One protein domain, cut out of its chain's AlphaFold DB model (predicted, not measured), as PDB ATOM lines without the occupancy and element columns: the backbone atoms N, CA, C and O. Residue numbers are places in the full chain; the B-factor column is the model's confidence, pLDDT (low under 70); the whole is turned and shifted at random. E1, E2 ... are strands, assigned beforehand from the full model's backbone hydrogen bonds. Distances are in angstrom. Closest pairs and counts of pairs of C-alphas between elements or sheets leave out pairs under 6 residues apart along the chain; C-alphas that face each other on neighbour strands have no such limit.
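AT A GLANCE: This is residues 4 to 62 of the 74 residues of an uncharacterized protein of Salmonella enterica (UniProt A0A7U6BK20). One strongly twisted sheet of five strands curls like part of a barrel and folds back on itself: the small hairpin of E3 and E4 makes one leaf, E1 and E5 the other, and the bent strand E2 is the hinge. A long loop, residues 40 to 53, leads from one edge strand, E4, to the other, E5. The printed part has 59 residues with five named strands, E1 to E5 along the chain, and no named helix, which is an all-strand class; the sheet's order is E4 E3 E2 E1 E5, all antiparallel. It is compact, with a radius of gyration of the C-alphas of 10.6 A, and spans 33 by 22 by 18 A.

HOW THE PARTS SIT: Begin at the hinge, E2, residues 16 to 26, which bends by 66 degrees at residue 23. Beside its residues 16 to 24 runs E1, residues 5 to 13, antiparallel at 151 degrees; look for N 9 and O 20, 2.8 A apart, in this hairpin. The pairing is staggered: E2 pairs over its residues 25 to 26 with E3, residues 31 to 34, where N 32 and O 25 are 2.9 A apart, within hydrogen-bond range. E3 forms a hairpin with E4, residues 37 to 39, at 174 degrees; N 39 and O 31 are 2.8 A apart. E1 to E4 are a meander, each strand the antiparallel neighbour of the one before. On the other side of E1 from E2 find E5, residues 54 to 62, antiparallel to E1 at 154 degrees, with N 10 and O 55 at 2.8 A; E5 bends by 78 degrees at residue 59. In this folded sheet, one sheet bent back into two leaves, E4 and E3 face E1 and E5. The closest C-alphas of the edge strands E4 and E5 are those of Trp 39 and Leu 56, 6.5 A apart, while E1 and E4 are apart, as are E3 and E5.

IN THESE COORDINATES: Find C-alpha 16 at (94.933, 146.543, 78.666); from there E2 runs 28.5 A to C-alpha 26 at (97.144, 134.805, 104.520). E1 starts at C-alpha 5, (103.725, 134.330, 100.240), and covers 25.0 A to residue 13. E3 and E4 are short, 9.3 A from residue 31 to 34 and 7.1 A from 37 to 39. E5 covers 18.6 A from residue 54 to C-alpha 62 at (103.987, 130.491, 96.350).

THE WHOLE: The two C-alphas farthest apart, those of Leu 15 and Glu 28, are 34.2 A apart. The printed part has no cut. The links E1 to E2, E2 to E3 and E3 to E4 are tight; the link E4 to E5 is long, with 14 residues. The mean pLDDT of the printed part is 89.6, and in this model residues 49 to 52 are under 70.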
ATOM      1  N   THR A   4     104.380 136.182 103.913       94.31
ATOM      2  CA  THR A   4     104.798 134.772 103.889       94.31
ATOM      3  C   THR A   4     104.651 134.142 102.512       94.31
ATOM      4  O   THR A   4     105.112 133.029 102.297       94.31
ATOM      5  N   HIS A   5     104.003 134.834 101.576       95.31
ATOM      6  CA  HIS A   5     103.725 134.330 100.240       95.31
ATOM      7  C   HIS A   5     104.018 135.394  99.186       95.31
ATOM      8  O   HIS A   5     104.049 136.592  99.465       95.31
ATOM      9  N   THR A   6     104.169 134.948  97.949       96.25
ATOM     10  CA  THR A   6     104.105 135.778  96.749       96.25
ATOM     11  C   THR A   6     102.907 135.367  95.914       96.25
ATOM     12  O   THR A   6     102.402 134.256  96.055       96.25
ATOM     13  N   GLY A   7     102.446 136.264  95.056       96.44
ATOM     14  CA  GLY A   7     101.421 135.977  94.061       96.44
ATOM     15  C   GLY A   7     101.485 136.974  92.913       96.44
ATOM     16  O   GLY A   7     102.187 137.985  92.984       96.44
ATOM     17  N   THR A   8     100.750 136.688  91.847       97.44
ATOM     18  CA  THR A   8     100.599 137.567  90.686       97.44
ATOM     19  C   THR A   8      99.186 138.118  90.646       97.44
ATOM     20  O   THR A   8      98.214 137.370  90.662       97.44
ATOM     21  N   VAL A   9      99.077 139.437  90.563       94.88
ATOM     22  CA  VAL A   9      97.815 140.147  90.383       94.88
ATOM     23  C   VAL A   9      97.727 140.608  88.934       94.88
ATOM     24  O   VAL A   9      98.625 141.292  88.443       94.88
ATOM     25  N   GLU A  10      96.650 140.240  88.252       94.56
ATOM     26  CA  GLU A  10      96.289 140.774  86.944       94.56
ATOM     27  C   GLU A  10      95.401 142.004  87.139       94.56
ATOM     28  O   GLU A  10      94.324 141.915  87.726       94.56
ATOM     29  N   VAL A  11      95.861 143.158  86.665       90.50
ATOM     30  CA  VAL A  11      95.175 144.448  86.741       90.50
ATOM     31  C   VAL A  11      94.664 144.804  85.351       90.50
ATOM     32  O   VAL A  11      95.444 144.862  84.402       90.50
ATOM     33  N   THR A  12      93.363 145.056  85.220       88.00
ATOM     34  CA  THR A  12      92.788 145.535  83.954       88.00
ATOM     35  C   THR A  12      92.782 147.059  83.960       88.00
ATOM     36  O   THR A  12      92.132 147.678  84.800       88.00
ATOM     37  N   THR A  13      93.519 147.658  83.029       84.44
ATOM     38  CA  THR A  13      93.634 149.110  82.836       84.44
ATOM     39  C   THR A  13      92.995 149.521  81.507       84.44
ATOM     40  O   THR A  13      92.683 148.668  80.677       84.44
ATOM     41  N   ALA A  14      92.848 150.828  81.264       86.69
ATOM     42  CA  ALA A  14      92.389 151.345  79.970       86.69
ATOM     43  C   ALA A  14      93.319 150.965  78.797       86.69
ATOM     44  O   ALA A  14      92.872 150.893  77.659       86.69
ATOM     45  N   LEU A  15      94.597 150.690  79.083       86.06
ATOM     46  CA  LEU A  15      95.614 150.297  78.102       86.06
ATOM     47  C   LEU A  15      95.727 148.771  77.940       86.06
ATOM     48  O   LEU A  15      96.559 148.291  77.178       86.06
ATOM     49  N   GLY A  16      94.912 148.002  78.669       87.38
ATOM     50  CA  GLY A  16      94.933 146.543  78.666       87.38
ATOM     51  C   GLY A  16      95.309 145.936  80.016       87.38
ATOM     52  O   GLY A  16      95.254 146.584  81.067       87.38
ATOM     53  N   LYS A  17      95.649 144.648  79.989       91.31
ATOM     54  CA  LYS A  17      95.942 143.847  81.182       91.31
ATOM     55  C   LYS A  17      97.423 143.911  81.539       91.31
ATOM     56  O   LYS A  17      98.276 143.630  80.703       91.31
ATOM     57  N   VAL A  18      97.715 144.212  82.800       92.38
ATOM     58  CA  VAL A  18      99.072 144.246  83.358       92.38
ATOM     59  C   VAL A  18      99.177 143.222  84.481       92.38
ATOM     60  O   VAL A  18      98.245 143.063  85.263       92.38
ATOM     61  N   ARG A  19     100.314 142.531  84.589       94.38
ATOM     62  CA  ARG A  19     100.588 141.597  85.691       94.38
ATOM     63  C   ARG A  19     101.609 142.188  86.650       94.38
ATOM     64  O   ARG A  19     102.661 142.655  86.226       94.38
ATOM     65  N   LYS A  20     101.310 142.132  87.946       92.69
ATOM     66  CA  LYS A  20     102.175 142.611  89.029       92.69
ATOM     67  C   LYS A  20     102.438 141.484  90.020       92.69
ATOM     68  O   LYS A  20     101.496 140.864  90.504       92.69
ATOM     69  N   LYS A  21     103.705 141.254  90.374       95.38
ATOM     70  CA  LYS A  21     104.054 140.400  91.518       95.38
ATOM     71  C   LYS A  21     103.831 141.163  92.821       95.38
ATOM     72  O   LYS A  21     104.215 142.325  92.939       95.38
ATOM     73  N   VAL A  22     103.214 140.509  93.795       94.38
ATOM     74  CA  VAL A  22     102.931 141.063  95.122       94.38
ATOM     75  C   VAL A  22     103.368 140.087  96.203       94.38
ATOM     76  O   VAL A  22     103.391 138.875  95.990       94.38
ATOM     77  N   ARG A  23     103.693 140.624  97.378       94.62
ATOM     78  CA  ARG A  23     103.952 139.844  98.587       94.62
ATOM     79  C   ARG A  23     102.700 139.851  99.461       94.62
ATOM     80  O   ARG A  23     102.082 140.888  99.684       94.62
ATOM     81  N   LEU A  24     102.313 138.690  99.963       95.25
ATOM     82  CA  LEU A  24     101.036 138.463 100.629       95.25
ATOM     83  C   LEU A  24     101.246 137.818 101.995       95.25
ATOM     84  O   LEU A  24     102.196 137.070 102.217       95.25
ATOM     85  N   TYR A  25     100.328 138.094 102.912       95.31
ATOM     86  CA  TYR A  25     100.077 137.211 104.047       95.31
ATOM     87  C   TYR A  25      98.659 136.656 103.933       95.31
ATOM     88  O   TYR A  25      97.776 137.296 103.352       95.31
ATOM     89  N   ARG A  26      98.452 135.456 104.470       94.19
ATOM     90  CA  ARG A  26      97.144 134.805 104.520       94.19
ATOM     91  C   ARG A  26      96.470 135.135 105.849       94.19
ATOM     92  O   ARG A  26      97.072 134.948 106.900       94.19
ATOM     93  N   THR A  27      95.237 135.628 105.807       93.12
ATOM     94  CA  THR A  27      94.317 135.595 106.960       93.12
ATOM     95  C   THR A  27      93.346 134.436 106.792       93.12
ATOM     96  O   THR A  27      93.421 133.724 105.803       93.12
ATOM     97  N   GLU A  28      92.394 134.249 107.698       91.44
ATOM     98  CA  GLU A  28      91.296 133.299 107.473       91.44
ATOM     99  C   GLU A  28      90.464 133.693 106.234       91.44
ATOM    100  O   GLU A  28      90.186 132.880 105.352       91.44
ATOM    101  N   LYS A  29      90.179 134.993 106.077       92.06
ATOM    102  CA  LYS A  29      89.202 135.504 105.099       92.06
ATOM    103  C   LYS A  29      89.792 136.057 103.800       92.06
ATOM    104  O   LYS A  29      89.049 136.255 102.848       92.06
ATOM    105  N   ALA A  30      91.096 136.329 103.736       94.94
ATOM    106  CA  ALA A  30      91.712 136.942 102.557       94.94
ATOM    107  C   ALA A  30      93.195 136.596 102.358       94.94
ATOM    108  O   ALA A  30      93.907 136.227 103.296       94.94
ATOM    109  N   TRP A  31      93.667 136.785 101.127       96.31
ATOM    110  CA  TRP A  31      95.063 137.083 100.816       96.31
ATOM    111  C   TRP A  31      95.274 138.589 100.887       96.31
ATOM    112  O   TRP A  31      94.512 139.339 100.282       96.31
ATOM    113  N   VAL A  32      96.287 139.054 101.614       95.31
ATOM    114  CA  VAL A  32      96.436 140.486 101.905       95.31
ATOM    115  C   VAL A  32      97.806 141.003 101.476       95.31
ATOM    116  O   VAL A  32      98.831 140.568 102.005       95.31
ATOM    117  N   ASN A  33      97.830 141.985 100.566       93.75
ATOM    118  CA  ASN A  33      99.027 142.776 100.248       93.75
ATOM    119  C   ASN A  33      99.107 144.025 101.140       93.75
ATOM    120  O   ASN A  33     100.132 144.294 101.754       93.75
ATOM    121  N   THR A  34      98.001 144.736 101.334       89.56
ATOM    122  CA  THR A  34      97.890 145.820 102.326       89.56
ATOM    123  C   THR A  34      96.485 145.809 102.931       89.56
ATOM    124  O   THR A  34      95.593 145.189 102.355       89.56
ATOM    125  N   PRO A  35      96.212 146.511 104.046       86.25
ATOM    126  CA  PRO A  35      94.851 146.596 104.586       86.25
ATOM    127  C   PRO A  35      93.797 147.101 103.579       86.25
ATOM    128  O   PRO A  35      92.627 146.762 103.704       86.25
ATOM    129  N   ARG A  36      94.205 147.873 102.558       86.06
ATOM    130  CA  ARG A  36      93.336 148.382 101.474       86.06
ATOM    131  C   ARG A  36      93.376 147.531 100.196       86.06
ATOM    132  O   ARG A  36      92.702 147.838  99.209       86.06
ATOM    133  N   GLU A  37      94.196 146.488 100.182       90.00
ATOM    134  CA  GLU A  37      94.425 145.643  99.021       90.00
ATOM    135  C   GLU A  37      94.494 144.176  99.451       90.00
ATOM    136  O   GLU A  37      95.533 143.652  99.871       90.00
ATOM    137  N   SER A  38      93.332 143.532  99.379       93.50
ATOM    138  CA  SER A  38      93.154 142.130  99.721       93.50
ATOM    139  C   SER A  38      92.236 141.438  98.721       93.50
ATOM    140  O   SER A  38      91.422 142.089  98.063       93.50
ATOM    141  N   TRP A  39      92.371 140.123  98.616       94.56
ATOM    142  CA  TRP A  39      91.634 139.292  97.674       94.56
ATOM    143  C   TRP A  39      91.026 138.086  98.375       94.56
ATOM    144  O   TRP A  39      91.583 137.577  99.352       94.56
ATOM    145  N   SER A  40      89.887 137.631  97.864       93.44
ATOM    146  CA  SER A  40      89.263 136.386  98.289       93.44
ATOM    147  C   SER A  40      90.221 135.213  98.054       93.44
ATOM    148  O   SER A  40      90.835 135.122  96.987       93.44
ATOM    149  N   PRO A  41      90.358 134.304  99.027       94.56
ATOM    150  CA  PRO A  41      91.195 133.125  98.885       94.56
ATOM    151  C   PRO A  41      90.600 132.066  97.961       94.56
ATOM    152  O   PRO A  41      91.340 131.213  97.492       94.56
ATOM    153  N   GLU A  42      89.295 132.133  97.706       92.94
ATOM    154  CA  GLU A  42      88.565 131.156  96.894       92.94
ATOM    155  C   GLU A  42      88.435 131.618  95.446       92.94
ATOM    156  O   GLU A  42      88.546 130.817  94.524       92.94
ATOM    157  N   THR A  43      88.221 132.919  95.233       92.00
ATOM    158  CA  THR A  43      87.942 133.462  93.895       92.00
ATOM    159  C   THR A  43      89.059 134.343  93.346       92.00
ATOM    160  O   THR A  43      89.028 134.704  92.172       92.00
ATOM    161  N   GLY A  44      90.021 134.759  94.178       92.50
ATOM    162  CA  GLY A  44      91.055 135.720  93.788       92.50
ATOM    163  C   GLY A  44      90.524 137.132  93.514       92.50
ATOM    164  O   GLY A  44      91.293 138.025  93.161       92.50
ATOM    165  N   LEU A  45      89.220 137.377  93.678       91.69
ATOM    166  CA  LEU A  45      88.608 138.685  93.458       91.69
ATOM    167  C   LEU A  45      88.986 139.656  94.575       91.69
ATOM    168  O   LEU A  45      89.051 139.275  95.743       91.69
ATOM    169  N   ARG A  46      89.223 140.924  94.228       90.50
ATOM    170  CA  ARG A  46      89.567 141.955  95.214       90.50
ATOM    171  C   ARG A  46      88.386 142.226  96.150       90.50
ATOM    172  O   ARG A  46      87.277 142.487  95.691       90.50
ATOM    173  N   ASN A  47      88.644 142.230  97.454       85.00
ATOM    174  CA  ASN A  47      87.655 142.592  98.465       85.00
ATOM    175  C   ASN A  47      87.452 144.119  98.476       85.00
ATOM    176  O   ASN A  47      88.426 144.869  98.559       85.00
ATOM    177  N   GLY A  48      86.196 144.579  98.423       71.00
ATOM    178  CA  GLY A  48      85.836 145.985  98.666       71.00
ATOM    179  C   GLY A  48      86.006 146.960  97.492       71.00
ATOM    180  O   GLY A  48      86.191 148.150  97.728       71.00
ATOM    181  N   GLY A  49      85.946 146.501  96.238       59.03
ATOM    182  CA  GLY A  49      85.955 147.376  95.058       59.03
ATOM    183  C   GLY A  49      84.889 146.983  94.038       59.03
ATOM    184  O   GLY A  49      84.480 145.825  93.979       59.03
ATOM    185  N   THR A  50      84.451 147.944  93.220       56.19
ATOM    186  CA  THR A  50      83.637 147.685  92.027       56.19
ATOM    187  C   THR A  50      84.328 146.611  91.191       56.19
ATOM    188  O   THR A  50      85.503 146.745  90.841       56.19
ATOM    189  N   MET A  51      83.611 145.513  90.930       53.16
ATOM    190  CA  MET A  51      84.047 144.396  90.092       53.16
ATOM    191  C   MET A  51      84.796 144.929  88.863       53.16
ATOM    192  O   MET A  51      84.134 145.522  88.014       53.16
ATOM    193  N   ARG A  52      86.130 144.743  88.773       60.41
ATOM    194  CA  ARG A  52      86.926 144.526  87.529       60.41
ATOM    195  C   ARG A  52      88.392 144.974  87.545       60.41
ATOM    196  O   ARG A  52      89.109 144.567  86.639       60.41
ATOM    197  N   THR A  53      88.901 145.750  88.499       74.25
ATOM    198  CA  THR A  53      90.248 146.330  88.285       74.25
ATOM    199  C   THR A  53      91.426 145.425  88.631       74.25
ATOM    200  O   THR A  53      92.484 145.628  88.051       74.25
ATOM    201  N   SER A  54      91.288 144.407  89.492       87.31
ATOM    202  CA  SER A  54      92.398 143.479  89.767       87.31
ATOM    203  C   SER A  54      91.957 142.106  90.280       87.31
ATOM    204  O   SER A  54      91.110 142.046  91.175       87.31
ATOM    205  N   VAL A  55      92.591 141.034  89.800       93.00
ATOM    206  CA  VAL A  55      92.371 139.644  90.232       93.00
ATOM    207  C   VAL A  55      93.703 139.020  90.642       93.00
ATOM    208  O   VAL A  55      94.673 139.080  89.890       93.00
ATOM    209  N   LEU A  56      93.756 138.426  91.832       95.12
ATOM    210  CA  LEU A  56      94.876 137.602  92.273       95.12
ATOM    211  C   LEU A  56      94.769 136.219  91.628       95.12
ATOM    212  O   LEU A  56      93.781 135.515  91.819       95.12
ATOM    213  N   LEU A  57      95.802 135.817  90.894       96.19
ATOM    214  CA  LEU A  57      95.879 134.493  90.284       96.19
ATOM    215  C   LEU A  57      96.254 133.470  91.361       96.19
ATOM    216  O   LEU A  57      97.405 133.425  91.801       96.19
ATOM    217  N   LEU A  58      95.285 132.679  91.825       95.94
ATOM    218  CA  LEU A  58      95.472 131.757  92.953       95.94
ATOM    219  C   LEU A  58      96.520 130.670  92.663       95.94
ATOM    220  O   LEU A  58      97.282 130.297  93.552       95.94
ATOM    221  N   ASP A  59      96.629 130.226  91.409       96.56
ATOM    222  CA  ASP A  59      97.632 129.254  90.948       96.56
ATOM    223  C   ASP A  59      99.073 129.787  91.023       96.56
ATOM    224  O   ASP A  59     100.028 129.010  91.123       96.56
ATOM    225  N   SER A  60      99.235 131.113  91.025       96.62
ATOM    226  CA  SER A  60     100.539 131.781  91.078       96.62
ATOM    227  C   SER A  60     101.078 131.945  92.499       96.62
ATOM    228  O   SER A  60     102.202 132.421  92.676       96.62
ATOM    229  N   ILE A  61     100.291 131.575  93.514       96.44
ATOM    230  CA  ILE A  61     100.670 131.770  94.908       96.44
ATOM    231  C   ILE A  61     101.763 130.774  95.293       96.44
ATOM    232  O   ILE A  61     101.651 129.567  95.060       96.44
ATOM    233  N   ARG A  62     102.846 131.286  95.880       95.56
ATOM    234  CA  ARG A  62     103.987 130.491  96.350       95.56
ATOM    235  C   ARG A  62     104.423 130.980  97.723       95.56
ATOM    236  O   ARG A  62     104.478 132.187  97.947       95.56
TER     237      ARG A  62